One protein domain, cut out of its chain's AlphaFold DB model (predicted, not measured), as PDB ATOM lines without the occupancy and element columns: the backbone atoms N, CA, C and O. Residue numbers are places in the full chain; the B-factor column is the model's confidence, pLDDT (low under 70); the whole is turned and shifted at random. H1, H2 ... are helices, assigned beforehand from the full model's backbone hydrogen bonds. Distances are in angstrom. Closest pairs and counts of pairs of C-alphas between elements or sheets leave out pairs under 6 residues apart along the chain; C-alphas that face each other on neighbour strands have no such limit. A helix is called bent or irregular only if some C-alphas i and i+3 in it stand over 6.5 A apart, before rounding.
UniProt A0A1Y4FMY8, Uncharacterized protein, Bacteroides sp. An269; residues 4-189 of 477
ATOM      1  N   HIS A   4     273.142 284.478 399.854       90.19
ATOM      2  CA  HIS A   4     272.439 285.656 400.361       90.19
ATOM      3  C   HIS A   4     271.594 285.399 401.612       90.19
ATOM      4  O   HIS A   4     271.445 286.290 402.446       90.19
ATOM      5  N   GLU A   5     271.055 284.189 401.769       90.62
ATOM      6  CA  GLU A   5     270.336 283.791 402.982       90.62
ATOM      7  C   GLU A   5     271.311 283.646 404.152       90.62
ATOM      8  O   GLU A   5     271.038 284.154 405.241       90.62
ATOM      9  N   ALA A   6     272.484 283.054 403.901       92.94
ATOM     10  CA  ALA A   6     273.550 282.940 404.891       92.94
ATOM     11  C   ALA A   6     274.053 284.322 405.342       92.94
ATOM     12  O   ALA A   6     274.195 284.566 406.540       92.94
ATOM     13  N   ILE A   7     274.244 285.267 404.413       93.06
ATOM     14  CA  ILE A   7     274.638 286.644 404.762       93.06
ATOM     15  C   ILE A   7     273.541 287.323 405.585       93.06
ATOM     16  O   ILE A   7     273.839 287.940 406.602       93.06
ATOM     17  N   LYS A   8     272.267 287.181 405.202       92.94
ATOM     18  CA  LYS A   8     271.143 287.760 405.954       92.94
ATOM     19  C   LYS A   8     271.053 287.213 407.382       92.94
ATOM     20  O   LYS A   8     270.782 287.973 408.315       92.94
ATOM     21  N   GLN A   9     271.309 285.920 407.570       93.81
ATOM     22  CA  GLN A   9     271.389 285.314 408.898       93.81
ATOM     23  C   GLN A   9     272.529 285.930 409.722       93.81
ATOM     24  O   GLN A   9     272.313 286.317 410.869       93.81
ATOM     25  N   LEU A  10     273.715 286.093 409.130       93.56
ATOM     26  CA  LEU A  10     274.862 286.705 409.807       93.56
ATOM     27  C   LEU A  10     274.632 288.189 410.128       93.56
ATOM     28  O   LEU A  10     274.987 288.625 411.217       93.56
ATOM     29  N   VAL A  11     273.973 288.947 409.248       93.12
ATOM     30  CA  VAL A  11     273.545 290.333 409.522       93.12
ATOM     31  C   VAL A  11     272.579 290.390 410.703       93.12
ATOM     32  O   VAL A  11     272.692 291.267 411.554       93.12
ATOM     33  N   THR A  12     271.656 289.433 410.796       91.81
ATOM     34  CA  THR A  12     270.717 289.353 411.925       91.81
ATOM     35  C   THR A  12     271.445 289.059 413.240       91.81
ATOM     36  O   THR A  12     271.065 289.580 414.284       91.81
ATOM     37  N   GLN A  13     272.502 288.244 413.195       93.38
ATOM     38  CA  GLN A  13     273.252 287.818 414.377       93.38
ATOM     39  C   GLN A  13     274.302 288.839 414.843       93.38
ATOM     40  O   GLN A  13     274.490 289.015 416.044       93.38
ATOM     41  N   PHE A  14     274.999 289.489 413.911       91.69
ATOM     42  CA  PHE A  14     276.171 290.326 414.191       91.69
ATOM     43  C   PHE A  14     275.961 291.813 413.868       91.69
ATOM     44  O   PHE A  14     276.856 292.620 414.114       91.69
ATOM     45  N   GLY A  15     274.786 292.184 413.353       90.44
ATOM     46  CA  GLY A  15     274.479 293.531 412.879       90.44
ATOM     47  C   GLY A  15     274.922 293.767 411.434       90.44
ATOM     48  O   GLY A  15     275.709 293.015 410.863       90.44
ATOM     49  N   GLU A  16     274.413 294.838 410.819       89.00
ATOM     50  CA  GLU A  16     274.674 295.130 409.403       89.00
ATOM     51  C   GLU A  16     276.144 295.406 409.081       89.00
ATOM     52  O   GLU A  16     276.571 295.108 407.972       89.00
ATOM     53  N   SER A  17     276.933 295.929 410.027       87.88
ATOM     54  CA  SER A  17     278.354 296.231 409.798       87.88
ATOM     55  C   SER A  17     279.169 294.998 409.410       87.88
ATOM     56  O   SER A  17     280.200 295.136 408.766       87.88
ATOM     57  N   VAL A  18     278.689 293.786 409.720       90.44
ATOM     58  CA  VAL A  18     279.366 292.539 409.343       90.44
ATOM     59  C   VAL A  18     279.580 292.418 407.829       90.44
ATOM     60  O   VAL A  18     280.529 291.763 407.404       90.44
ATOM     61  N   VAL A  19     278.748 293.072 407.001       89.38
ATOM     62  CA  VAL A  19     278.871 293.042 405.530       89.38
ATOM     63  C   VAL A  19     280.092 293.772 404.990       89.38
ATOM     64  O   VAL A  19     280.392 293.642 403.807       89.38
ATOM     65  N   THR A  20     280.802 294.520 405.831       88.75
ATOM     66  CA  THR A  20     282.021 295.236 405.443       88.75
ATOM     67  C   THR A  20     283.292 294.534 405.914       88.75
ATOM     68  O   THR A  20     284.399 294.942 405.567       88.75
ATOM     69  N   GLU A  21     283.160 293.442 406.671       90.62
ATOM     70  CA  GLU A  21     284.277 292.800 407.348       90.62
ATOM     71  C   GLU A  21     284.750 291.531 406.636       90.62
ATOM     72  O   GLU A  21     283.972 290.614 406.384       90.62
ATOM     73  N   VAL A  22     286.063 291.388 406.432       89.62
ATOM     74  CA  VAL A  22     286.664 290.197 405.790       89.62
ATOM     75  C   VAL A  22     286.286 288.886 406.493       89.62
ATOM     76  O   VAL A  22     286.173 287.848 405.836       89.62
ATOM     77  N   ARG A  23     286.044 288.910 407.816       90.19
ATOM     78  CA  ARG A  23     285.625 287.715 408.573       90.19
ATOM     79  C   ARG A  23     284.312 287.118 408.064       90.19
ATOM     80  O   ARG A  23     284.133 285.910 408.192       90.19
ATOM     81  N   LEU A  24     283.443 287.919 407.440       89.69
ATOM     82  CA  LEU A  24     282.198 287.444 406.841       89.69
ATOM     83  C   LEU A  24     282.460 286.320 405.833       89.69
ATOM     84  O   LEU A  24     281.775 285.305 405.867       89.69
ATOM     85  N   ALA A  25     283.502 286.438 405.004       89.00
ATOM     86  CA  ALA A  25     283.825 285.414 404.012       89.00
ATOM     87  C   ALA A  25     284.195 284.054 404.634       89.00
ATOM     88  O   ALA A  25     284.005 283.009 404.016       89.00
ATOM     89  N   ASN A  26     284.710 284.044 405.866       88.25
ATOM     90  CA  ASN A  26     285.000 282.801 406.579       88.25
ATOM     91  C   ASN A  26     283.740 282.249 407.258       88.25
ATOM     92  O   ASN A  26     283.441 281.073 407.088       88.25
ATOM     93  N   LEU A  27     282.953 283.108 407.915       91.88
ATOM     94  CA  LEU A  27     281.685 282.719 408.550       91.88
ATOM     95  C   LEU A  27     280.690 282.114 407.546       91.88
ATOM     96  O   LEU A  27     279.958 281.181 407.860       91.88
ATOM     97  N   LEU A  28     280.683 282.614 406.309       91.69
ATOM     98  CA  LEU A  28     279.857 282.061 405.236       91.69
ATOM     99  C   LEU A  28     280.281 280.652 404.823       91.69
ATOM    100  O   LEU A  28     279.432 279.865 404.406       91.69
ATOM    101  N   ALA A  29     281.568 280.314 404.941       88.62
ATOM    102  CA  ALA A  29     282.032 278.957 404.677       88.62
ATOM    103  C   ALA A  29     281.495 277.980 405.733       88.62
ATOM    104  O   ALA A  29     281.045 276.898 405.363       88.62
ATOM    105  N   ASP A  30     281.449 278.394 407.003       89.75
ATOM    106  CA  ASP A  30     280.917 277.580 408.106       89.75
ATOM    107  C   ASP A  30     279.410 277.298 407.950       89.75
ATOM    108  O   ASP A  30     278.918 276.246 408.353       89.75
ATOM    109  N   LEU A  31     278.672 278.206 407.299       91.06
ATOM    110  CA  LEU A  31     277.248 278.043 406.975       91.06
ATOM    111  C   LEU A  31     276.985 277.326 405.639       91.06
ATOM    112  O   LEU A  31     275.841 277.285 405.174       91.06
ATOM    113  N   ASN A  32     278.017 276.777 404.989       89.19
ATOM    114  CA  ASN A  32     277.929 276.216 403.635       89.19
ATOM    115  C   ASN A  32     277.330 277.206 402.609       89.19
ATOM    116  O   ASN A  32     276.642 276.803 401.670       89.19
ATOM    117  N   GLY A  33     277.578 278.511 402.774       88.38
ATOM    118  CA  GLY A  33     277.024 279.571 401.921       88.38
ATOM    119  C   GLY A  33     277.580 279.583 400.493       88.38
ATOM    120  O   GLY A  33     276.974 280.172 399.604       88.38
ATOM    121  N   TYR A  34     278.709 278.909 400.253       91.62
ATOM    122  CA  TYR A  34     279.367 278.816 398.941       91.62
ATOM    123  C   TYR A  34     279.094 277.506 398.198       91.62
ATOM    124  O   TYR A  34     279.721 277.255 397.174       91.62
ATOM    125  N   GLN A  35     278.195 276.659 398.710       88.19
ATOM    126  CA  GLN A  35     277.929 275.338 398.136       88.19
ATOM    127  C   GLN A  35     277.485 275.417 396.668       88.19
ATOM    128  O   GLN A  35     277.968 274.644 395.845       88.19
ATOM    129  N   ASP A  36     276.609 276.370 396.346       84.81
ATOM    130  CA  ASP A  36     276.070 276.527 394.991       84.81
ATOM    131  C   ASP A  36     277.097 277.156 394.034       84.81
ATOM    132  O   ASP A  36     277.116 276.831 392.849       84.81
ATOM    133  N   TYR A  37     277.967 278.034 394.552       89.69
ATOM    134  CA  TYR A  37     278.934 278.823 393.777       89.69
ATOM    135  C   TYR A  37     280.294 278.907 394.498       89.69
ATOM    136  O   TYR A  37     280.583 279.908 395.165       89.69
ATOM    137  N   PRO A  38     281.162 277.886 394.380       89.25
ATOM    138  CA  PRO A  38     282.402 277.803 395.159       89.25
ATOM    139  C   PRO A  38     283.366 278.985 394.968       89.25
ATOM    140  O   PRO A  38     283.987 279.446 395.931       89.25
ATOM    141  N   ALA A  39     283.460 279.531 393.750       90.31
ATOM    142  CA  ALA A  39     284.324 280.668 393.423       90.31
ATOM    143  C   ALA A  39     283.947 281.946 394.183       90.31
ATOM    144  O   ALA A  39     284.798 282.819 394.384       90.31
ATOM    145  N   MET A  40     282.699 282.046 394.659       92.38
ATOM    146  CA  MET A  40     282.247 283.199 395.432       92.38
ATOM    147  C   MET A  40     283.031 283.367 396.724       92.38
ATOM    148  O   MET A  40     283.183 284.496 397.167       92.38
ATOM    149  N   LYS A  41     283.609 282.305 397.302       92.50
ATOM    150  CA  LYS A  41     284.481 282.453 398.475       92.50
ATOM    151  C   LYS A  41     285.663 283.375 398.185       92.50
ATOM    152  O   LYS A  41     285.968 284.258 398.984       92.50
ATOM    153  N   THR A  42     286.306 283.186 397.035       92.00
ATOM    154  CA  THR A  42     287.448 283.996 396.601       92.00
ATOM    155  C   THR A  42     287.007 285.412 396.251       92.00
ATOM    156  O   THR A  42     287.573 286.365 396.781       92.00
ATOM    157  N   VAL A  43     285.958 285.551 395.429       90.50
ATOM    158  CA  VAL A  43     285.441 286.862 394.999       90.50
ATOM    159  C   VAL A  43     285.027 287.702 396.204       90.50
ATOM    160  O   VAL A  43     285.510 288.815 396.377       90.50
ATOM    161  N   PHE A  44     284.194 287.150 397.087       88.81
ATOM    162  CA  PHE A  44     283.665 287.866 398.247       88.81
ATOM    163  C   PHE A  44     284.782 288.266 399.219       88.81
ATOM    164  O   PHE A  44     284.803 289.390 399.711       88.81
ATOM    165  N   LYS A  45     285.754 287.376 399.461       91.50
ATOM    166  CA  LYS A  45     286.896 287.671 400.335       91.50
ATOM    167  C   LYS A  45     287.748 288.818 399.801       91.50
ATOM    168  O   LYS A  45     288.095 289.706 400.575       91.50
ATOM    169  N   GLU A  46     288.090 288.806 398.516       90.56
ATOM    170  CA  GLU A  46     288.939 289.847 397.928       90.56
ATOM    171  C   GLU A  46     288.186 291.177 397.771       90.56
ATOM    172  O   GLU A  46     288.760 292.222 398.067       90.56
ATOM    173  N   VAL A  47     286.885 291.155 397.445       89.12
ATOM    174  CA  VAL A  47     286.032 292.361 397.428       89.12
ATOM    175  C   VAL A  47     285.990 293.036 398.804       89.12
ATOM    176  O   VAL A  47     286.126 294.257 398.903       89.12
ATOM    177  N   LEU A  48     285.844 292.256 399.880       90.44
ATOM    178  CA  LEU A  48     285.847 292.779 401.249       90.44
ATOM    179  C   LEU A  48     287.239 293.246 401.688       90.44
ATOM    180  O   LEU A  48     287.374 294.304 402.293       90.44
ATOM    181  N   LYS A  49     288.283 292.477 401.368       90.62
ATOM    182  CA  LYS A  49     289.670 292.785 401.748       90.62
ATOM    183  C   LYS A  49     290.187 294.061 401.088       90.62
ATOM    184  O   LYS A  49     290.943 294.793 401.718       90.62
ATOM    185  N   ALA A  50     289.774 294.329 399.853       88.19
ATOM    186  CA  ALA A  50     290.110 295.551 399.133       88.19
ATOM    187  C   ALA A  50     289.303 296.781 399.595       88.19
ATOM    188  O   ALA A  50     289.549 297.882 399.118       88.19
ATOM    189  N   GLY A  51     288.350 296.615 400.521       88.25
ATOM    190  CA  GLY A  51     287.559 297.714 401.079       88.25
ATOM    191  C   GLY A  51     286.314 298.088 400.272       88.25
ATOM    192  O   GLY A  51     285.491 298.848 400.774       88.25
ATOM    193  N   TYR A  52     286.088 297.505 399.086       87.12
ATOM    194  CA  TYR A  52     284.923 297.867 398.263       87.12
ATOM    195  C   TYR A  52     283.589 297.578 398.955       87.12
ATOM    196  O   TYR A  52     282.627 298.309 398.744       87.12
ATOM    197  N   GLY A  53     283.519 296.546 399.805       85.06
ATOM    198  CA  GLY A  53     282.322 296.282 400.610       85.06
ATOM    199  C   GLY A  53     281.998 297.422 401.583       85.06
ATOM    200  O   GLY A  53     280.839 297.813 401.705       85.06
ATOM    201  N   GLN A  54     283.019 298.002 402.226       87.44
ATOM    202  CA  GLN A  54     282.871 299.161 403.112       87.44
ATOM    203  C   GLN A  54     282.484 300.415 402.325       87.44
ATOM    204  O   GLN A  54     281.561 301.124 402.738       87.44
ATOM    205  N   ASP A  55     283.158 300.680 401.205       86.06
ATOM    206  CA  ASP A  55     282.887 301.841 400.352       86.06
ATOM    207  C   ASP A  55     281.449 301.808 399.834       86.06
ATOM    208  O   ASP A  55     280.698 302.776 399.977       86.06
ATOM    209  N   PHE A  56     281.034 300.654 399.308       84.75
ATOM    210  CA  PHE A  56     279.694 300.448 398.785       84.75
ATOM    211  C   PHE A  56     278.628 300.548 399.878       84.75
ATOM    212  O   PHE A  56     277.638 301.259 399.707       84.75
ATOM    213  N   TYR A  57     278.842 299.914 401.037       86.62
ATOM    214  CA  TYR A  57     277.919 300.011 402.171       86.62
ATOM    215  C   TYR A  57     277.772 301.455 402.674       86.62
ATOM    216  O   TYR A  57     276.655 301.923 402.904       86.62
ATOM    217  N   SER A  58     278.880 302.189 402.797       87.38
ATOM    218  CA  SER A  58     278.883 303.582 403.266       87.38
ATOM    219  C   SER A  58     278.179 304.512 402.275       87.38
ATOM    220  O   SER A  58     277.358 305.348 402.674       87.38
ATOM    221  N   ALA A  59     278.444 304.337 400.976       85.38
ATOM    222  CA  ALA A  59     277.754 305.055 399.912       85.38
ATOM    223  C   ALA A  59     276.249 304.759 399.944       85.38
ATOM    224  O   ALA A  59     275.439 305.688 399.914       85.38
ATOM    225  N   TYR A  60     275.874 303.486 400.094       85.25
ATOM    226  CA  TYR A  60     274.481 303.060 400.169       85.25
ATOM    227  C   TYR A  60     273.760 303.650 401.384       85.25
ATOM    228  O   TYR A  60     272.641 304.135 401.256       85.25
ATOM    229  N   LYS A  61     274.397 303.677 402.560       84.31
ATOM    230  CA  LYS A  61     273.822 304.297 403.765       84.31
ATOM    231  C   LYS A  61     273.648 305.806 403.645       84.31
ATOM    232  O   LYS A  61     272.697 306.344 404.206       84.31
ATOM    233  N   THR A  62     274.539 306.473 402.917       86.56
ATOM    234  CA  THR A  62     274.497 307.929 402.732       86.56
ATOM    235  C   THR A  62     273.458 308.335 401.689       86.56
ATOM    236  O   THR A  62     272.648 309.230 401.922       86.56
ATOM    237  N   ASN A  63     273.482 307.692 400.524       82.19
ATOM    238  CA  ASN A  63     272.551 307.945 399.434       82.19
ATOM    239  C   ASN A  63     272.330 306.646 398.641       82.19
ATOM    240  O   ASN A  63     273.070 306.381 397.686       82.19
ATOM    241  N   PRO A  64     271.296 305.857 398.997       76.81
ATOM    242  CA  PRO A  64     271.015 304.577 398.354       76.81
ATOM    243  C   PRO A  64     270.896 304.696 396.836       76.81
ATOM    244  O   PRO A  64     271.431 303.874 396.103       76.81
ATOM    245  N   GLN A  65     270.228 305.746 396.352       69.50
ATOM    246  CA  GLN A  65     269.963 305.921 394.928       69.50
ATOM    247  C   GLN A  65     271.242 306.219 394.144       69.50
ATOM    248  O   GLN A  65     271.467 305.632 393.090       69.50
ATOM    249  N   LYS A  66     272.111 307.086 394.674       75.56
ATOM    250  CA  LYS A  66     273.407 307.370 394.053       75.56
ATOM    251  C   LYS A  66     274.310 306.133 394.049       75.56
ATOM    252  O   LYS A  66     274.878 305.817 393.012       75.56
ATOM    253  N   ALA A  67     274.391 305.415 395.169       76.94
ATOM    254  CA  ALA A  67     275.219 304.214 395.281       76.94
ATOM    255  C   ALA A  67     274.789 303.111 394.303       76.94
ATOM    256  O   ALA A  67     275.635 302.476 393.683       76.94
ATOM    257  N   LEU A  68     273.478 302.925 394.123       73.44
ATOM    258  CA  LEU A  68     272.929 301.982 393.146       73.44
ATOM    259  C   LEU A  68     273.205 302.415 391.699       73.44
ATOM    260  O   LEU A  68     273.525 301.578 390.861       73.44
ATOM    261  N   ASN A  69     273.143 303.717 391.404       66.44
ATOM    262  CA  ASN A  69     273.497 304.244 390.080       66.44
ATOM    263  C   ASN A  69     274.984 304.044 389.742       66.44
ATOM    264  O   ASN A  69     275.327 303.848 388.580       66.44
ATOM    265  N   GLU A  70     275.860 304.095 390.745       76.00
ATOM    266  CA  GLU A  70     277.315 303.974 390.583       76.00
ATOM    267  C   GLU A  70     277.820 302.521 390.710       76.00
ATOM    268  O   GLU A  70     278.988 302.247 390.425       76.00
ATOM    269  N   GLU A  71     276.949 301.573 391.079       79.69
ATOM    270  CA  GLU A  71     277.295 300.162 391.300       79.69
ATOM    271  C   GLU A  71     277.944 299.530 390.063       79.69
ATOM    272  O   GLU A  71     278.943 298.826 390.178       79.69
ATOM    273  N   PHE A  72     277.438 299.816 388.862       70.69
ATOM    274  CA  PHE A  72     278.001 299.257 387.632       70.69
ATOM    275  C   PHE A  72     279.426 299.752 387.356       70.69
ATOM    276  O   PHE A  72     280.302 298.971 386.981       70.69
ATOM    277  N   SER A  73     279.691 301.038 387.597       77.00
ATOM    278  CA  SER A  73     281.042 301.594 387.493       77.00
ATOM    279  C   SER A  73     281.983 300.959 388.517       77.00
ATOM    280  O   SER A  73     283.135 300.667 388.192       77.00
ATOM    281  N   LEU A  74     281.488 300.689 389.729       83.69
ATOM    282  CA  LEU A  74     282.236 299.963 390.752       83.69
ATOM    283  C   LEU A  74     282.519 298.514 390.325       83.69
ATOM    284  O   LEU A  74     283.661 298.077 390.429       83.69
ATOM    285  N   ILE A  75     281.532 297.794 389.785       83.94
ATOM    286  CA  ILE A  75     281.702 296.426 389.268       83.94
ATOM    287  C   ILE A  75     282.800 296.393 388.204       83.94
ATOM    288  O   ILE A  75     283.719 295.583 388.307       83.94
ATOM    289  N   LYS A  76     282.761 297.311 387.233       78.75
ATOM    290  CA  LYS A  76     283.789 297.421 386.189       78.75
ATOM    291  C   LYS A  76     285.172 297.719 386.747       78.75
ATOM    292  O   LYS A  76     286.160 297.130 386.303       78.75
ATOM    293  N   LYS A  77     285.254 298.617 387.731       83.75
ATOM    294  CA  LYS A  77     286.507 298.931 388.422       83.75
ATOM    295  C   LYS A  77     287.080 297.679 389.092       83.75
ATOM    296  O   LYS A  77     288.220 297.315 388.821       83.75
ATOM    297  N   ILE A  78     286.268 296.979 389.888       86.38
ATOM    298  CA  ILE A  78     286.671 295.742 390.571       86.38
ATOM    299  C   ILE A  78     287.091 294.685 389.546       86.38
ATOM    300  O   ILE A  78     288.138 294.065 389.708       86.38
ATOM    301  N   ALA A  79     286.320 294.486 388.477       84.00
ATOM    302  CA  ALA A  79     286.625 293.506 387.437       84.00
ATOM    303  C   ALA A  79     287.950 293.808 386.730       84.00
ATOM    304  O   ALA A  79     288.739 292.898 386.484       84.00
ATOM    305  N   THR A  80     288.239 295.083 386.469       80.69
ATOM    306  CA  THR A  80     289.506 295.516 385.863       80.69
ATOM    307  C   THR A  80     290.691 295.252 386.793       80.69
ATOM    308  O   THR A  80     291.724 294.749 386.352       80.69
ATOM    309  N   GLU A  81     290.542 295.554 388.085       86.38
ATOM    310  CA  GLU A  81     291.613 295.424 389.082       86.38
ATOM    311  C   GLU A  81     291.858 293.958 389.498       86.38
ATOM    312  O   GLU A  81     292.999 293.565 389.741       86.38
ATOM    313  N   THR A  82     290.815 293.122 389.526       86.31
ATOM    314  CA  THR A  82     290.881 291.725 390.010       86.31
ATOM    315  C   THR A  82     290.894 290.669 388.905       86.31
ATOM    316  O   THR A  82     291.257 289.521 389.159       86.31
ATOM    317  N   ARG A  83     290.486 291.031 387.681       85.94
ATOM    318  CA  ARG A  83     290.168 290.110 386.570       85.94
ATOM    319  C   ARG A  83     289.045 289.115 386.872       85.94
ATOM    320  O   ARG A  83     288.909 288.112 386.167       85.94
ATOM    321  N   PHE A  84     288.240 289.362 387.905       87.44
ATOM    322  CA  PHE A  84     287.065 288.541 388.163       87.44
ATOM    323  C   PHE A  84     285.956 288.804 387.145       87.44
ATOM    324  O   PHE A  84     285.854 289.887 386.566       87.44
ATOM    325  N   LYS A  85     285.097 287.803 386.947       83.00
ATOM    326  CA  LYS A  85     283.893 287.945 386.128       83.00
ATOM    327  C   LYS A  85     282.934 288.955 386.772       83.00
ATOM    328  O   LYS A  85     282.615 288.856 387.959       83.00
ATOM    329  N   GLU A  86     282.456 289.911 385.977       81.50
ATOM    330  CA  GLU A  86     281.566 290.990 386.433       81.50
ATOM    331  C   GLU A  86     280.259 290.472 387.047       81.50
ATOM    332  O   GLU A  86     279.759 291.059 388.003       81.50
ATOM    333  N   ASP A  87     279.722 289.350 386.558       75.62
ATOM    334  CA  ASP A  87     278.498 288.752 387.099       75.62
ATOM    335  C   ASP A  87     278.690 288.208 388.522       75.62
ATOM    336  O   ASP A  87     277.779 288.315 389.340       75.62
ATOM    337  N   LEU A  88     279.875 287.683 388.852       87.06
ATOM    338  CA  LEU A  88     280.210 287.231 390.206       87.06
ATOM    339  C   LEU A  88     280.418 288.406 391.165       87.06
ATOM    340  O   LEU A  88     279.990 288.342 392.318       87.06
ATOM    341  N   ILE A  89     281.029 289.497 390.692       89.12
ATOM    342  CA  ILE A  89     281.156 290.733 391.477       89.12
ATOM    343  C   ILE A  89     279.766 291.329 391.723       89.12
ATOM    344  O   ILE A  89     279.417 291.601 392.870       89.12
ATOM    345  N   SER A  90     278.948 291.457 390.678       85.38
ATOM    346  CA  SER A  90     277.564 291.931 390.773       85.38
ATOM    347  C   SER A  90     276.755 291.087 391.760       85.38
ATOM    348  O   SER A  90     276.153 291.622 392.687       85.38
ATOM    349  N   TYR A  91     276.847 289.754 391.662       87.50
ATOM    350  CA  TYR A  91     276.199 288.846 392.606       87.50
ATOM    351  C   TYR A  91     276.675 289.055 394.051       87.50
ATOM    352  O   TYR A  91     275.865 288.980 394.975       87.50
ATOM    353  N   SER A  92     277.964 289.343 394.272       90.12
ATOM    354  CA  SER A  92     278.490 289.627 395.615       90.12
ATOM    355  C   SER A  92     277.866 290.884 396.231       90.12
ATOM    356  O   SER A  92     277.410 290.839 397.375       90.12
ATOM    357  N   LEU A  93     277.777 291.973 395.461       88.50
ATOM    358  CA  LEU A  93     277.197 293.239 395.910       88.50
ATOM    359  C   LEU A  93     275.683 293.107 396.116       88.50
ATOM    360  O   LEU A  93     275.165 293.538 397.147       88.50
ATOM    361  N   ASP A  94     274.990 292.399 395.222       85.62
ATOM    362  CA  ASP A  94     273.565 292.088 395.362       85.62
ATOM    363  C   ASP A  94     273.268 291.261 396.616       85.62
ATOM    364  O   ASP A  94     272.294 291.515 397.326       85.62
ATOM    365  N   CYS A  95     274.127 290.294 396.939       89.88
ATOM    366  CA  CYS A  95     274.003 289.527 398.172       89.88
ATOM    367  C   CYS A  95     274.135 290.411 399.425       89.88
ATOM    368  O   CYS A  95     273.392 290.208 400.390       89.88
ATOM    369  N   ILE A  96     275.028 291.410 399.403       88.88
ATOM    370  CA  ILE A  96     275.152 292.409 400.476       88.88
ATOM    371  C   ILE A  96     273.875 293.251 400.563       88.88
ATOM    372  O   ILE A  96     273.283 293.344 401.640       88.88
ATOM    373  N   LEU A  97     273.410 293.810 399.438       85.12
ATOM    374  CA  LEU A  97     272.192 294.627 399.381       85.12
ATOM    375  C   LEU A  97     270.968 293.867 399.884       85.12
ATOM    376  O   LEU A  97     270.151 294.422 400.616       85.12
ATOM    377  N   PHE A  98     270.823 292.600 399.508       88.31
ATOM    378  CA  PHE A  98     269.706 291.774 399.948       88.31
ATOM    379  C   PHE A  98     269.719 291.564 401.459       88.31
ATOM    380  O   PHE A  98     268.684 291.688 402.119       88.31
ATOM    381  N   ALA A  99     270.892 291.269 402.019       89.12
ATOM    382  CA  ALA A  99     271.037 291.007 403.441       89.12
ATOM    383  C   ALA A  99     270.697 292.233 404.301       89.12
ATOM    384  O   ALA A  99     270.063 292.081 405.342       89.12
ATOM    385  N   ILE A 100     271.035 293.438 403.830       85.06
ATOM    386  CA  ILE A 100     270.696 294.708 404.496       85.06
ATOM    387  C   ILE A 100     269.306 295.250 404.105       85.06
ATOM    388  O   ILE A 100     268.936 296.360 404.480       85.06
ATOM    389  N   GLY A 101     268.521 294.485 403.339       81.00
ATOM    390  CA  GLY A 101     267.152 294.840 402.948       81.00
ATOM    391  C   GLY A 101     267.035 295.898 401.845       81.00
ATOM    392  O   GLY A 101     265.941 296.428 401.628       81.00
ATOM    393  N   GLY A 102     268.131 296.196 401.146       72.31
ATOM    394  CA  GLY A 102     268.176 297.137 400.033       72.31
ATOM    395  C   GLY A 102     267.539 296.614 398.746       72.31
ATOM    396  O   GLY A 102     266.900 297.381 398.027       72.31
ATOM    397  N   ILE A 103     267.625 295.303 398.501       71.56
ATOM    398  CA  ILE A 103     266.904 294.601 397.427       71.56
ATOM    399  C   ILE A 103     266.207 293.350 397.974       71.56
ATOM    400  O   ILE A 103     266.536 292.856 399.049       71.56
ATOM    401  N   THR A 104     265.213 292.837 397.251       71.25
ATOM    402  CA  THR A 104     264.409 291.664 397.658       71.25
ATOM    403  C   THR A 104     264.566 290.464 396.734       71.25
ATOM    404  O   THR A 104     264.073 289.384 397.050       71.25
ATOM    405  N   ILE A 105     265.238 290.638 395.598       70.25
ATOM    406  CA  ILE A 105     265.463 289.601 394.592       70.25
ATOM    407  C   ILE A 105     266.906 289.733 394.118       70.25
ATOM    408  O   ILE A 105     267.354 290.842 393.840       70.25
ATOM    409  N   ILE A 106     267.601 288.604 394.013       77.94
ATOM    410  CA  ILE A 106     268.972 288.525 393.509       77.94
ATOM    411  C   ILE A 106     268.986 287.667 392.249       77.94
ATOM    412  O   ILE A 106     268.346 286.613 392.210       77.94
ATOM    413  N   ASN A 107     269.749 288.096 391.248       72.00
ATOM    414  CA  ASN A 107     270.019 287.292 390.062       72.00
ATOM    415  C   ASN A 107     271.180 286.343 390.335       72.00
ATOM    416  O   ASN A 107     272.252 286.776 390.741       72.00
ATOM    417  N   GLU A 108     270.978 285.050 390.104       78.38
ATOM    418  CA  GLU A 108     272.066 284.078 390.189       78.38
ATOM    419  C   GLU A 108     273.139 284.359 389.117       78.38
ATOM    420  O   GLU A 108     272.792 284.758 388.000       78.38
ATOM    421  N   PRO A 109     274.431 284.138 389.420       77.31
ATOM    422  CA  PRO A 109     275.505 284.406 388.472       77.31
ATOM    423  C   PRO A 109     275.416 283.461 387.267       77.31
ATOM    424  O   PRO A 109     275.296 282.237 387.405       77.31
ATOM    425  N   PHE A 110     275.507 284.023 386.062       68.06
ATOM    426  CA  PHE A 110     275.395 283.275 384.804       68.06
ATOM    427  C   PHE A 110     276.567 282.316 384.598       68.06
ATOM    428  O   PHE A 110     276.386 281.228 384.057       68.06
ATOM    429  N   SER A 111     277.749 282.687 385.086       71.44
ATOM    430  CA  SER A 111     278.966 281.873 385.052       71.44
ATOM    431  C   SER A 111     278.934 280.669 386.000       71.44
ATOM    432  O   SER A 111     279.888 279.890 386.032       71.44
ATOM    433  N   LYS A 112     277.858 280.515 386.791       75.00
ATOM    434  CA  LYS A 112     277.661 279.445 387.784       75.00
ATOM    435  C   LYS A 112     278.775 279.341 388.836       75.00
ATOM    436  O   LYS A 112     278.816 278.369 389.574       75.00
ATOM    437  N   GLY A 113     279.662 280.335 388.933       75.62
ATOM    438  CA  GLY A 113     280.603 280.493 390.041       75.62
ATOM    439  C   GLY A 113     281.536 279.307 390.304       75.62
ATOM    440  O   GLY A 113     281.884 279.080 391.460       75.62
ATOM    441  N   PHE A 114     281.951 278.565 389.273       81.38
ATOM    442  CA  PHE A 114     282.989 277.528 389.403       81.38
ATOM    443  C   PHE A 114     284.408 278.083 389.245       81.38
ATOM    444  O   PHE A 114     285.336 277.597 389.885       81.38
ATOM    445  N   ASP A 115     284.565 279.133 388.439       83.44
ATOM    446  CA  ASP A 115     285.833 279.820 388.194       83.44
ATOM    447  C   ASP A 115     285.627 281.337 388.322       83.44
ATOM    448  O   ASP A 115     284.778 281.885 387.601       83.44
ATOM    449  N   PRO A 116     286.362 282.025 389.216       85.19
ATOM    450  CA  PRO A 116     286.182 283.452 389.435       85.19
ATOM    451  C   PRO A 116     286.712 284.320 388.289       85.19
ATOM    452  O   PRO A 116     286.260 285.456 388.165       85.19
ATOM    453  N   TYR A 117     287.641 283.828 387.466       85.69
ATOM    454  CA  TYR A 117     288.383 284.656 386.513       85.69
ATOM    455  C   TYR A 117     287.730 284.713 385.131       85.69
ATOM    456  O   TYR A 117     287.069 283.769 384.697       85.69
ATOM    457  N   SER A 118     287.906 285.834 384.429       75.00
ATOM    458  CA  SER A 118     287.517 285.957 383.021       75.00
ATOM    459  C   SER A 118     288.616 285.425 382.088       75.00
ATOM    460  O   SER A 118     289.807 285.637 382.317       75.00
ATOM    461  N   SER A 119     288.220 284.747 381.006       60.31
ATOM    462  CA  SER A 119     289.107 284.230 379.946       60.31
ATOM    463  C   SER A 119     289.692 285.330 379.041       60.31
ATOM    464  O   SER A 119     290.550 285.050 378.206       60.31
ATOM    465  N   GLY A 120     289.242 286.580 379.196       53.75
ATOM    466  CA  GLY A 120     289.686 287.747 378.435       53.75
ATOM    467  C   GLY A 120     288.618 288.855 378.373       53.75
ATOM    468  O   GLY A 120     287.491 288.645 378.822       53.75
ATOM    469  N   PRO A 121     288.937 290.031 377.789       46.59
ATOM    470  CA  PRO A 121     288.024 291.183 377.696       46.59
ATOM    471  C   PRO A 121     286.741 290.930 376.878       46.59
ATOM    472  O   PRO A 121     285.815 291.735 376.910       46.59
ATOM    473  N   SER A 122     286.687 289.833 376.114       43.31
ATOM    474  CA  SER A 122     285.678 289.564 375.082       43.31
ATOM    475  C   SER A 122     284.482 288.709 375.523       43.31
ATOM    476  O   SER A 122     283.503 288.645 374.785       43.31
ATOM    477  N   ASP A 123     284.503 288.080 376.704       47.66
ATOM    478  CA  ASP A 123     283.373 287.251 377.178       47.66
ATOM    479  C   ASP A 123     282.257 288.057 377.869       47.66
ATOM    480  O   ASP A 123     281.135 287.575 378.023       47.66
ATOM    481  N   VAL A 124     282.532 289.306 378.255       45.09
ATOM    482  CA  VAL A 124     281.582 290.173 378.975       45.09
ATOM    483  C   VAL A 124     280.571 290.823 378.016       45.09
ATOM    484  O   VAL A 124     279.368 290.796 378.274       45.09
ATOM    485  N   LEU A 125     281.031 291.322 376.862       45.47
ATOM    486  CA  LEU A 125     280.189 291.959 375.833       45.47
ATOM    487  C   LEU A 125     279.184 290.988 375.187       45.47
ATOM    488  O   LEU A 125     278.052 291.379 374.904       45.47
ATOM    489  N   ASN A 126     279.553 289.712 375.022       52.09
ATOM    490  CA  ASN A 126     278.683 288.693 374.419       52.09
ATOM    491  C   ASN A 126     277.467 288.321 375.291       52.09
ATOM    492  O   ASN A 126     276.524 287.710 374.790       52.09
ATOM    493  N   ASN A 127     277.449 288.699 376.576       68.31
ATOM    494  CA  ASN A 127     276.376 288.351 377.513       68.31
ATOM    495  C   ASN A 127     275.480 289.546 377.911       68.31
ATOM    496  O   ASN A 127     274.461 289.356 378.575       68.31
ATOM    497  N   LEU A 128     275.798 290.775 377.483       71.56
ATOM    498  CA  LEU A 128     275.043 291.983 377.864       71.56
ATOM    499  C   LEU A 128     273.569 291.928 377.436       71.56
ATOM    500  O   LEU A 128     272.694 292.360 378.181       71.56
ATOM    501  N   SER A 129     273.269 291.345 376.271       75.19
ATOM    502  CA  SER A 129     271.887 291.194 375.786       75.19
ATOM    503  C   SER A 129     271.051 290.258 376.675       75.19
ATOM    504  O   SER A 129     269.911 290.568 377.041       75.19
ATOM    505  N   SER A 130     271.634 289.132 377.096       71.62
ATOM    506  CA  SER A 130     270.994 288.186 378.017       71.62
ATOM    507  C   SER A 130     270.826 288.785 379.414       71.62
ATOM    508  O   SER A 130     269.766 288.635 380.020       71.62
ATOM    509  N   GLN A 131     271.830 289.522 379.905       73.00
ATOM    510  CA  GLN A 131     271.759 290.249 381.177       73.00
ATOM    511  C   GLN A 131     270.673 291.327 381.160       73.00
ATOM    512  O   GLN A 131     269.854 291.392 382.076       73.00
ATOM    513  N   LEU A 132     270.610 292.127 380.091       82.94
ATOM    514  CA  LEU A 132     269.567 293.130 379.897       82.94
ATOM    515  C   LEU A 132     268.179 292.486 379.892       82.94
ATOM    516  O   LEU A 132     267.260 292.986 380.539       82.94
ATOM    517  N   SER A 133     268.027 291.356 379.199       81.75
ATOM    518  CA  SER A 133     266.766 290.609 379.147       81.75
ATOM    519  C   SER A 133     266.352 290.084 380.526       81.75
ATOM    520  O   SER A 133     265.184 290.202 380.905       81.75
ATOM    521  N   ALA A 134     267.300 289.557 381.307       76.38
ATOM    522  CA  ALA A 134     267.055 289.087 382.668       76.38
ATOM    523  C   ALA A 134     266.650 290.233 383.612       76.38
ATOM    524  O   ALA A 134     265.649 290.117 384.318       76.38
ATOM    525  N   LEU A 135     267.361 291.364 383.568       80.81
ATOM    526  CA  LEU A 135     267.048 292.545 384.381       80.81
ATOM    527  C   LEU A 135     265.700 293.164 384.003       80.81
ATOM    528  O   LEU A 135     264.914 293.508 384.884       80.81
ATOM    529  N   LYS A 136     265.380 293.258 382.707       89.69
ATOM    530  CA  LYS A 136     264.057 293.707 382.249       89.69
ATOM    531  C   LYS A 136     262.954 292.794 382.770       89.69
ATOM    532  O   LYS A 136     261.945 293.291 383.260       89.69
ATOM    533  N   LYS A 137     263.142 291.473 382.715       87.19
ATOM    534  CA  LYS A 137     262.180 290.517 383.279       87.19
ATOM    535  C   LYS A 137     262.001 290.724 384.783       87.19
ATOM    536  O   LYS A 137     260.872 290.851 385.240       87.19
ATOM    537  N   GLN A 138     263.100 290.842 385.525       82.00
ATOM    538  CA  GLN A 138     263.066 291.119 386.960       82.00
ATOM    539  C   GLN A 138     262.321 292.424 387.269       82.00
ATOM    540  O   GLN A 138     261.516 292.465 388.197       82.00
ATOM    541  N   TYR A 139     262.543 293.477 386.478       87.75
ATOM    542  CA  TYR A 139     261.836 294.744 386.628       87.75
ATOM    543  C   TYR A 139     260.319 294.575 386.462       87.75
ATOM    544  O   TYR A 139     259.561 295.068 387.293       87.75
ATOM    545  N   ILE A 140     259.868 293.833 385.441       92.50
ATOM    546  CA  ILE A 140     258.439 293.524 385.252       92.50
ATOM    547  C   ILE A 140     257.885 292.717 386.435       92.50
ATOM    548  O   ILE A 140     256.858 293.095 386.993       92.50
ATOM    549  N   ASP A 141     258.591 291.676 386.881       86.31
ATOM    550  CA  ASP A 141     258.167 290.862 388.027       86.31
ATOM    551  C   ASP A 141     258.045 291.708 389.313       86.31
ATOM    552  O   ASP A 141     257.148 291.503 390.137       86.31
ATOM    553  N   MET A 142     258.927 292.696 389.497       84.50
ATOM    554  CA  MET A 142     258.873 293.636 390.621       84.50
ATOM    555  C   MET A 142     257.723 294.635 390.496       84.50
ATOM    556  O   MET A 142     257.085 294.942 391.506       84.50
ATOM    557  N   LEU A 143     257.412 295.106 389.285       91.94
ATOM    558  CA  LEU A 143     256.222 295.928 389.049       91.94
ATOM    559  C   LEU A 143     254.936 295.189 389.452       91.94
ATOM    560  O   LEU A 143     253.995 295.838 389.908       91.94
ATOM    561  N   ASP A 144     254.898 293.864 389.344       90.06
ATOM    562  CA  ASP A 144     253.741 293.063 389.749       90.06
ATOM    563  C   ASP A 144     253.689 292.782 391.258       90.06
ATOM    564  O   ASP A 144     252.605 292.752 391.838       90.06
ATOM    565  N   ARG A 145     254.842 292.597 391.914       88.31
ATOM    566  CA  ARG A 145     254.918 292.154 393.323       88.31
ATOM    567  C   ARG A 145     254.970 293.270 394.358       88.31
ATOM    568  O   ARG A 145     254.530 293.071 395.486       88.31
ATOM    569  N   LEU A 146     255.546 294.416 394.007       85.88
ATOM    570  CA  LEU A 146     255.748 295.529 394.935       85.88
ATOM    571  C   LEU A 146     254.603 296.553 395.086       85.88
ATOM    572  O   LEU A 146     254.718 297.383 395.997       85.88
ATOM    573  N   PRO A 147     253.548 296.603 394.245       90.75
ATOM    574  CA  PRO A 147     252.539 297.637 394.389       90.75
ATOM    575  C   PRO A 147     251.757 297.433 395.690       90.75
ATOM    576  O   PRO A 147     251.423 296.320 396.089       90.75
ATOM    577  N   THR A 148     251.438 298.538 396.350       86.56
ATOM    578  CA  THR A 148     250.457 298.572 397.432       86.56
ATOM    579  C   THR A 148     249.080 298.652 396.797       86.56
ATOM    580  O   THR A 148     248.759 299.644 396.141       86.56
ATOM    581  N   LEU A 149     248.291 297.590 396.948       87.31
ATOM    582  CA  LEU A 149     246.946 297.494 396.389       87.31
ATOM    583  C   LEU A 149     245.901 298.041 397.376       87.31
ATOM    584  O   LEU A 149     246.110 297.963 398.588       87.31
ATOM    585  N   PRO A 150     244.780 298.598 396.882       85.31
ATOM    586  CA  PRO A 150     243.683 299.035 397.740       85.31
ATOM    587  C   PRO A 150     243.062 297.857 398.496       85.31
ATOM    588  O   PRO A 150     242.801 296.811 397.901       85.31
ATOM    589  N   ASN A 151     242.738 298.053 399.777       80.00
ATOM    590  CA  ASN A 151     241.970 297.070 400.549       80.00
ATOM    591  C   ASN A 151     240.515 297.031 400.065       80.00
ATOM    592  O   ASN A 151     239.898 295.972 399.975       80.00
ATOM    593  N   ASN A 152     239.973 298.198 399.720       82.94
ATOM    594  CA  ASN A 152     238.681 298.354 399.081       82.94
ATOM    595  C   ASN A 152     238.841 299.115 397.762       82.94
ATOM    596  O   ASN A 152     238.941 300.342 397.748       82.94
ATOM    597  N   ILE A 153     238.790 298.389 396.642       79.56
ATOM    598  CA  ILE A 153     238.961 298.951 395.292       79.56
ATOM    599  C   ILE A 153     237.956 300.069 394.954       79.56
ATOM    600  O   ILE A 153     238.241 300.920 394.114       79.56
ATOM    601  N   LEU A 154     236.797 300.110 395.621       77.12
ATOM    602  CA  LEU A 154     235.766 301.120 395.383       77.12
ATOM    603  C   LEU A 154     236.002 302.412 396.173       77.12
ATOM    604  O   LEU A 154     235.521 303.459 395.749       77.12
ATOM    605  N   ARG A 155     236.706 302.357 397.312       74.19
ATOM    606  CA  ARG A 155     236.863 303.496 398.238       74.19
ATOM    607  C   ARG A 155     238.291 304.018 398.308       74.19
ATOM    608  O   ARG A 155     238.500 305.227 398.322       74.19
ATOM    609  N   ASP A 156     239.264 303.122 398.295       76.38
ATOM    610  CA  ASP A 156     240.665 303.467 398.497       76.38
ATOM    611  C   ASP A 156     241.311 303.948 397.191       76.38
ATOM    612  O   ASP A 156     240.781 303.753 396.093       76.38
ATOM    613  N   ALA A 157     242.469 304.602 397.284       76.75
ATOM    614  CA  ALA A 157     243.231 305.031 396.111       76.75
ATOM    615  C   ALA A 157     243.627 303.835 395.211       76.75
ATOM    616  O   ALA A 157     243.795 302.726 395.719       76.75
ATOM    617  N   PRO A 158     243.796 304.031 393.886       82.06
ATOM    618  CA  PRO A 158     244.354 302.998 393.013       82.06
ATOM    619  C   PRO A 158     245.700 302.472 393.520       82.06
ATOM    620  O   PRO A 158     246.410 303.167 394.250       82.06
ATOM    621  N   GLY A 159     246.071 301.275 393.060       83.50
ATOM    622  CA  GLY A 159     247.371 300.687 393.365       83.50
ATOM    623  C   GLY A 159     248.527 301.637 393.041       83.50
ATOM    624  O   GLY A 159     248.520 302.318 392.012       83.50
ATOM    625  N   TYR A 160     249.515 301.697 393.929       87.62
ATOM    626  CA  TYR A 160     250.663 302.594 393.802       87.62
ATOM    627  C   TYR A 160     251.946 301.941 394.321       87.62
ATOM    628  O   TYR A 160     251.906 300.959 395.059       87.62
ATOM    629  N   TYR A 161     253.101 302.500 393.964       82.19
ATOM    630  CA  TYR A 161     254.388 302.079 394.518       82.19
ATOM    631  C   TYR A 161     254.786 303.006 395.663       82.19
ATOM    632  O   TYR A 161     254.912 304.216 395.472       82.19
ATOM    633  N   SER A 162     254.987 302.441 396.852       77.50
ATOM    634  CA  SER A 162     255.537 303.175 397.995       77.50
ATOM    635  C   SER A 162     256.983 303.607 397.731       77.50
ATOM    636  O   SER A 162     257.655 303.060 396.858       77.50
ATOM    637  N   THR A 163     257.517 304.528 398.534       68.00
ATOM    638  CA  THR A 163     258.928 304.942 398.444       68.00
ATOM    639  C   THR A 163     259.887 303.752 398.535       68.00
ATOM    640  O   THR A 163     260.851 303.671 397.780       68.00
ATOM    641  N   LYS A 164     259.591 302.775 399.402       68.62
ATOM    642  CA  LYS A 164     260.388 301.547 399.523       68.62
ATOM    643  C   LYS A 164     260.360 300.721 398.233       68.62
ATOM    644  O   LYS A 164     261.405 300.253 397.795       68.62
ATOM    645  N   ALA A 165     259.186 300.563 397.621       73.44
ATOM    646  CA  ALA A 165     259.040 299.857 396.348       73.44
ATOM    647  C   ALA A 165     259.747 300.593 395.198       73.44
ATOM    648  O   ALA A 165     260.428 299.965 394.393       73.44
ATOM    649  N   LEU A 166     259.635 301.925 395.149       75.31
ATOM    650  CA  LEU A 166     260.318 302.755 394.158       75.31
ATOM    651  C   LEU A 166     261.837 302.632 394.266       75.31
ATOM    652  O   LEU A 166     262.485 302.426 393.250       75.31
ATOM    653  N   ASN A 167     262.398 302.652 395.478       65.88
ATOM    654  CA  ASN A 167     263.836 302.454 395.678       65.88
ATOM    655  C   ASN A 167     264.315 301.100 395.131       65.88
ATOM    656  O   ASN A 167     265.378 301.021 394.522       65.88
ATOM    657  N   GLN A 168     263.512 300.047 395.300       71.19
ATOM    658  CA  GLN A 168     263.825 298.725 394.758       71.19
ATOM    659  C   GLN A 168     263.737 298.693 393.225       71.19
ATOM    660  O   GLN A 168     264.595 298.103 392.574       71.19
ATOM    661  N   LEU A 169     262.738 299.354 392.633       77.94
ATOM    662  CA  LEU A 169     262.629 299.490 391.178       77.94
ATOM    663  C   LEU A 169     263.790 300.309 390.596       77.94
ATOM    664  O   LEU A 169     264.335 299.928 389.562       77.94
ATOM    665  N   TYR A 170     264.205 301.383 391.274       76.25
ATOM    666  CA  TYR A 170     265.331 302.219 390.857       76.25
ATOM    667  C   TYR A 170     266.663 301.475 390.882       76.25
ATOM    668  O   TYR A 170     267.488 301.712 390.006       76.25
ATOM    669  N   ALA A 171     266.852 300.535 391.814       69.19
ATOM    670  CA  ALA A 171     268.031 299.670 391.827       69.19
ATOM    671  C   ALA A 171     268.174 298.884 390.514       69.19
ATOM    672  O   ALA A 171     269.245 298.846 389.916       69.19
ATOM    673  N   ILE A 172     267.083 298.288 390.028       76.94
ATOM    674  CA  ILE A 172     267.099 297.533 388.769       76.94
ATOM    675  C   ILE A 172     267.143 298.466 387.556       76.94
ATOM    676  O   ILE A 172     267.844 298.179 386.588       76.94
ATOM    677  N   GLU A 173     266.443 299.602 387.607       82.12
ATOM    678  CA  GLU A 173     266.474 300.622 386.553       82.12
ATOM    679  C   GLU A 173     267.897 301.147 386.319       82.12
ATOM    680  O   GLU A 173     268.323 301.232 385.169       82.12
ATOM    681  N   ALA A 174     268.661 301.396 387.385       69.62
ATOM    682  CA  ALA A 174     270.067 301.783 387.311       69.62
ATOM    683  C   ALA A 174     270.920 300.746 386.560       69.62
ATOM    684  O   ALA A 174     271.656 301.098 385.636       69.62
ATOM    685  N   LYS A 175     270.761 299.457 386.892       73.25
ATOM    686  CA  LYS A 175     271.466 298.352 386.217       73.25
ATOM    687  C   LYS A 175     271.101 298.260 384.735       73.25
ATOM    688  O   LYS A 175     271.973 298.058 383.895       73.25
ATOM    689  N   ILE A 176     269.821 298.441 384.404       81.44
ATOM    690  CA  ILE A 176     269.343 298.459 383.017       81.44
ATOM    691  C   ILE A 176     269.969 299.630 382.253       81.44
ATOM    692  O   ILE A 176     270.521 299.417 381.177       81.44
ATOM    693  N   VAL A 177     269.927 300.848 382.804       77.19
ATOM    694  CA  VAL A 177     270.499 302.048 382.166       77.19
ATOM    695  C   VAL A 177     271.990 301.871 381.904       77.19
ATOM    696  O   VAL A 177     272.453 302.208 380.815       77.19
ATOM    697  N   ALA A 178     272.723 301.293 382.853       73.44
ATOM    698  CA  ALA A 178     274.144 301.036 382.692       73.44
ATOM    699  C   ALA A 178     274.437 300.106 381.498       73.44
ATOM    700  O   ALA A 178     275.254 300.441 380.644       73.44
ATOM    701  N   ILE A 179     273.703 298.998 381.344       76.69
ATOM    702  CA  ILE A 179     273.871 298.105 380.181       76.69
ATOM    703  C   ILE A 179     273.442 298.787 378.869       76.69
ATOM    704  O   ILE A 179     274.058 298.579 377.820       76.69
ATOM    705  N   LEU A 180     272.399 299.618 378.899       81.56
ATOM    706  CA  LEU A 180     271.951 300.349 377.711       81.56
ATOM    707  C   LEU A 180     272.981 301.397 377.253       81.56
ATOM    708  O   LEU A 180     273.133 301.600 376.050       81.56
ATOM    709  N   GLN A 181     273.707 302.033 378.182       79.19
ATOM    710  CA  GLN A 181     274.827 302.930 377.865       79.19
ATOM    711  C   GLN A 181     275.952 302.177 377.148       79.19
ATOM    712  O   GLN A 181     276.438 302.637 376.120       79.19
ATOM    713  N   GLU A 182     276.308 300.990 377.638       75.19
ATOM    714  CA  GLU A 182     277.368 300.158 377.050       75.19
ATOM    715  C   GLU A 182     277.014 299.607 375.669       75.19
ATOM    716  O   GLU A 182     277.875 299.457 374.805       75.19
ATOM    717  N   THR A 183     275.735 299.316 375.441       76.38
ATOM    718  CA  THR A 183     275.243 298.795 374.158       76.38
ATOM    719  C   THR A 183     274.828 299.900 373.178       76.38
ATOM    720  O   THR A 183     274.366 299.593 372.082       76.38
ATOM    721  N   ASN A 184     275.005 301.181 373.538       79.38
ATOM    722  CA  ASN A 184     274.541 302.353 372.781       79.38
ATOM    723  C   ASN A 184     273.030 302.334 372.450       79.38
ATOM    724  O   ASN A 184     272.576 302.974 371.500       79.38
ATOM    725  N   ALA A 185     272.226 301.633 373.254       83.12
ATOM    726  CA  ALA A 185     270.779 301.490 373.094       83.12
ATOM    727  C   ALA A 185     270.011 302.629 373.803       83.12
ATOM    728  O   ALA A 185     269.109 302.415 374.618       83.12
ATOM    729  N   PHE A 186     270.386 303.877 373.503       78.50
ATOM    730  CA  PHE A 186     269.859 305.088 374.158       78.50
ATOM    731  C   PHE A 186     268.345 305.279 373.993       78.50
ATOM    732  O   PHE A 186     267.680 305.862 374.851       78.50
ATOM    733  N   ASN A 187     267.781 304.760 372.903       81.88
ATOM    734  CA  ASN A 187     266.345 304.764 372.629       81.88
ATOM    735  C   ASN A 187     265.528 304.007 373.690       81.88
ATOM    736  O   ASN A 187     264.337 304.275 373.848       81.88
ATOM    737  N   GLU A 188     266.149 303.096 374.438       86.00
ATOM    738  CA  GLU A 188     265.478 302.277 375.445       86.00
ATOM    739  C   GLU A 188     265.585 302.835 376.872       86.00
ATOM    740  O   GLU A 188     265.033 302.249 377.800       86.00
ATOM    741  N   PHE A 189     266.225 303.993 377.083       82.00
ATOM    742  CA  PHE A 189     266.420 304.562 378.429       82.00
ATOM    743  C   PHE A 189     265.101 304.854 379.154       82.00
ATOM    744  O   PHE A 189     265.022 304.767 380.375       82.00
TER     745      PHE A 189
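What this domain is: This is residues 4 to 189 of the 477 residues of an uncharacterized protein of Bacteroides sp. An269 (UniProt A0A1Y4FMY8). A long helical hairpin, H8 and H9, packs through H9 on H6 of a cluster of seven helices, H1 to H7, with H7 in the middle of that cluster. The link from H8 to H9, residues 146 to 162, reaches far out beyond the hairpin as a looped arm and makes much of the length. The printed part has 186 residues with nine named helices, H1 to H9 in chain order, and no named strand; its class is all helix. It is compact, with a radius of gyration of the C-alphas of 17.3 A and spans of 55 by 43 by 30 A.

How they stand to each other: H8, residues 125 to 145, and H9, residues 163 to 182, touch as a hairpin at a shallow tilt of 19 degrees, opposite ways, the closest C-alphas, of Leu 132 and Ile 176, 6.2 A apart. H9 touches H6, residues 64 to 82, at a steep tilt of 40 degrees, by residues 64 to 72 of H6 alone; the closest C-alphas are Asn 69 and Ala 174, 5.0 A. H6 has a kink of 44 degrees near residue 72. H6 and H8 are irregular: C-alphas 69 and 72 are 7.2 A apart, and C-alphas 126 and 129 are 7.4 A apart. H5, residues 52 to 62, forms a hairpin with H6 at a shallow tilt of 11 degrees, touching residues 66 to 71 of H6 alone, closest at C-alphas Tyr 60 and Ala 67, 5.1 A. H7, residues 86 to 99, forms a hairpin with H6 at a steep tilt of 39 degrees, closest at C-alphas Ala 79 and Glu 86, 5.7 A; H6 touches H7 with residues 72 to 79 alone, and H7 touches H6 with residues 86 to 90 alone. Residues 95 to 99 of H7 alone touch H1, residues 4 to 14, closest at C-alphas Lys 8 and Ala 99, 4.1 A. Residues 88 to 92 of H7 alone touch H4, residues 40 to 49, about perpendicular at 75 degrees, closest at C-alphas Phe 44 and Ser 92, 6.1 A. H3, residues 23 to 30, forms a hairpin with H4, closest at C-alphas Ala 25 and Lys 45, 5.3 A. H2, residues 16 to 20, touches H5, closest at C-alphas Thr 20 and Gln 54, 4.6 A. H7 and H8 are apart. Every O i to N i+4 pair is within hydrogen-bond range in H1, H4, H5 and H7; H3 has 3 of 4, H6 13 of 15, H8 15 of 17, H9 15 of 16, and H2 0 of 1 but 2 of 2 O i to N i+3 pairs.

Where its parts are: From first to last C-alpha H8 measures 30.7 A, H9 28.6 A, H6 25.1 A and H7 20.0 A. H1 begins at C-alpha 4, (272.439, 285.656, 400.361), and H9 ends at C-alpha 182, (277.368, 300.158, 377.050).

The domain as a whole: The C-alphas farthest apart, of Ser 119 and Arg 155, are 58.6 A apart. The printed part has no cut; the links H7 to H8 and H8 to H9 are long. Mean pLDDT of the printed part is 81.7, and 17 residues are under 70, among them 119 to 127.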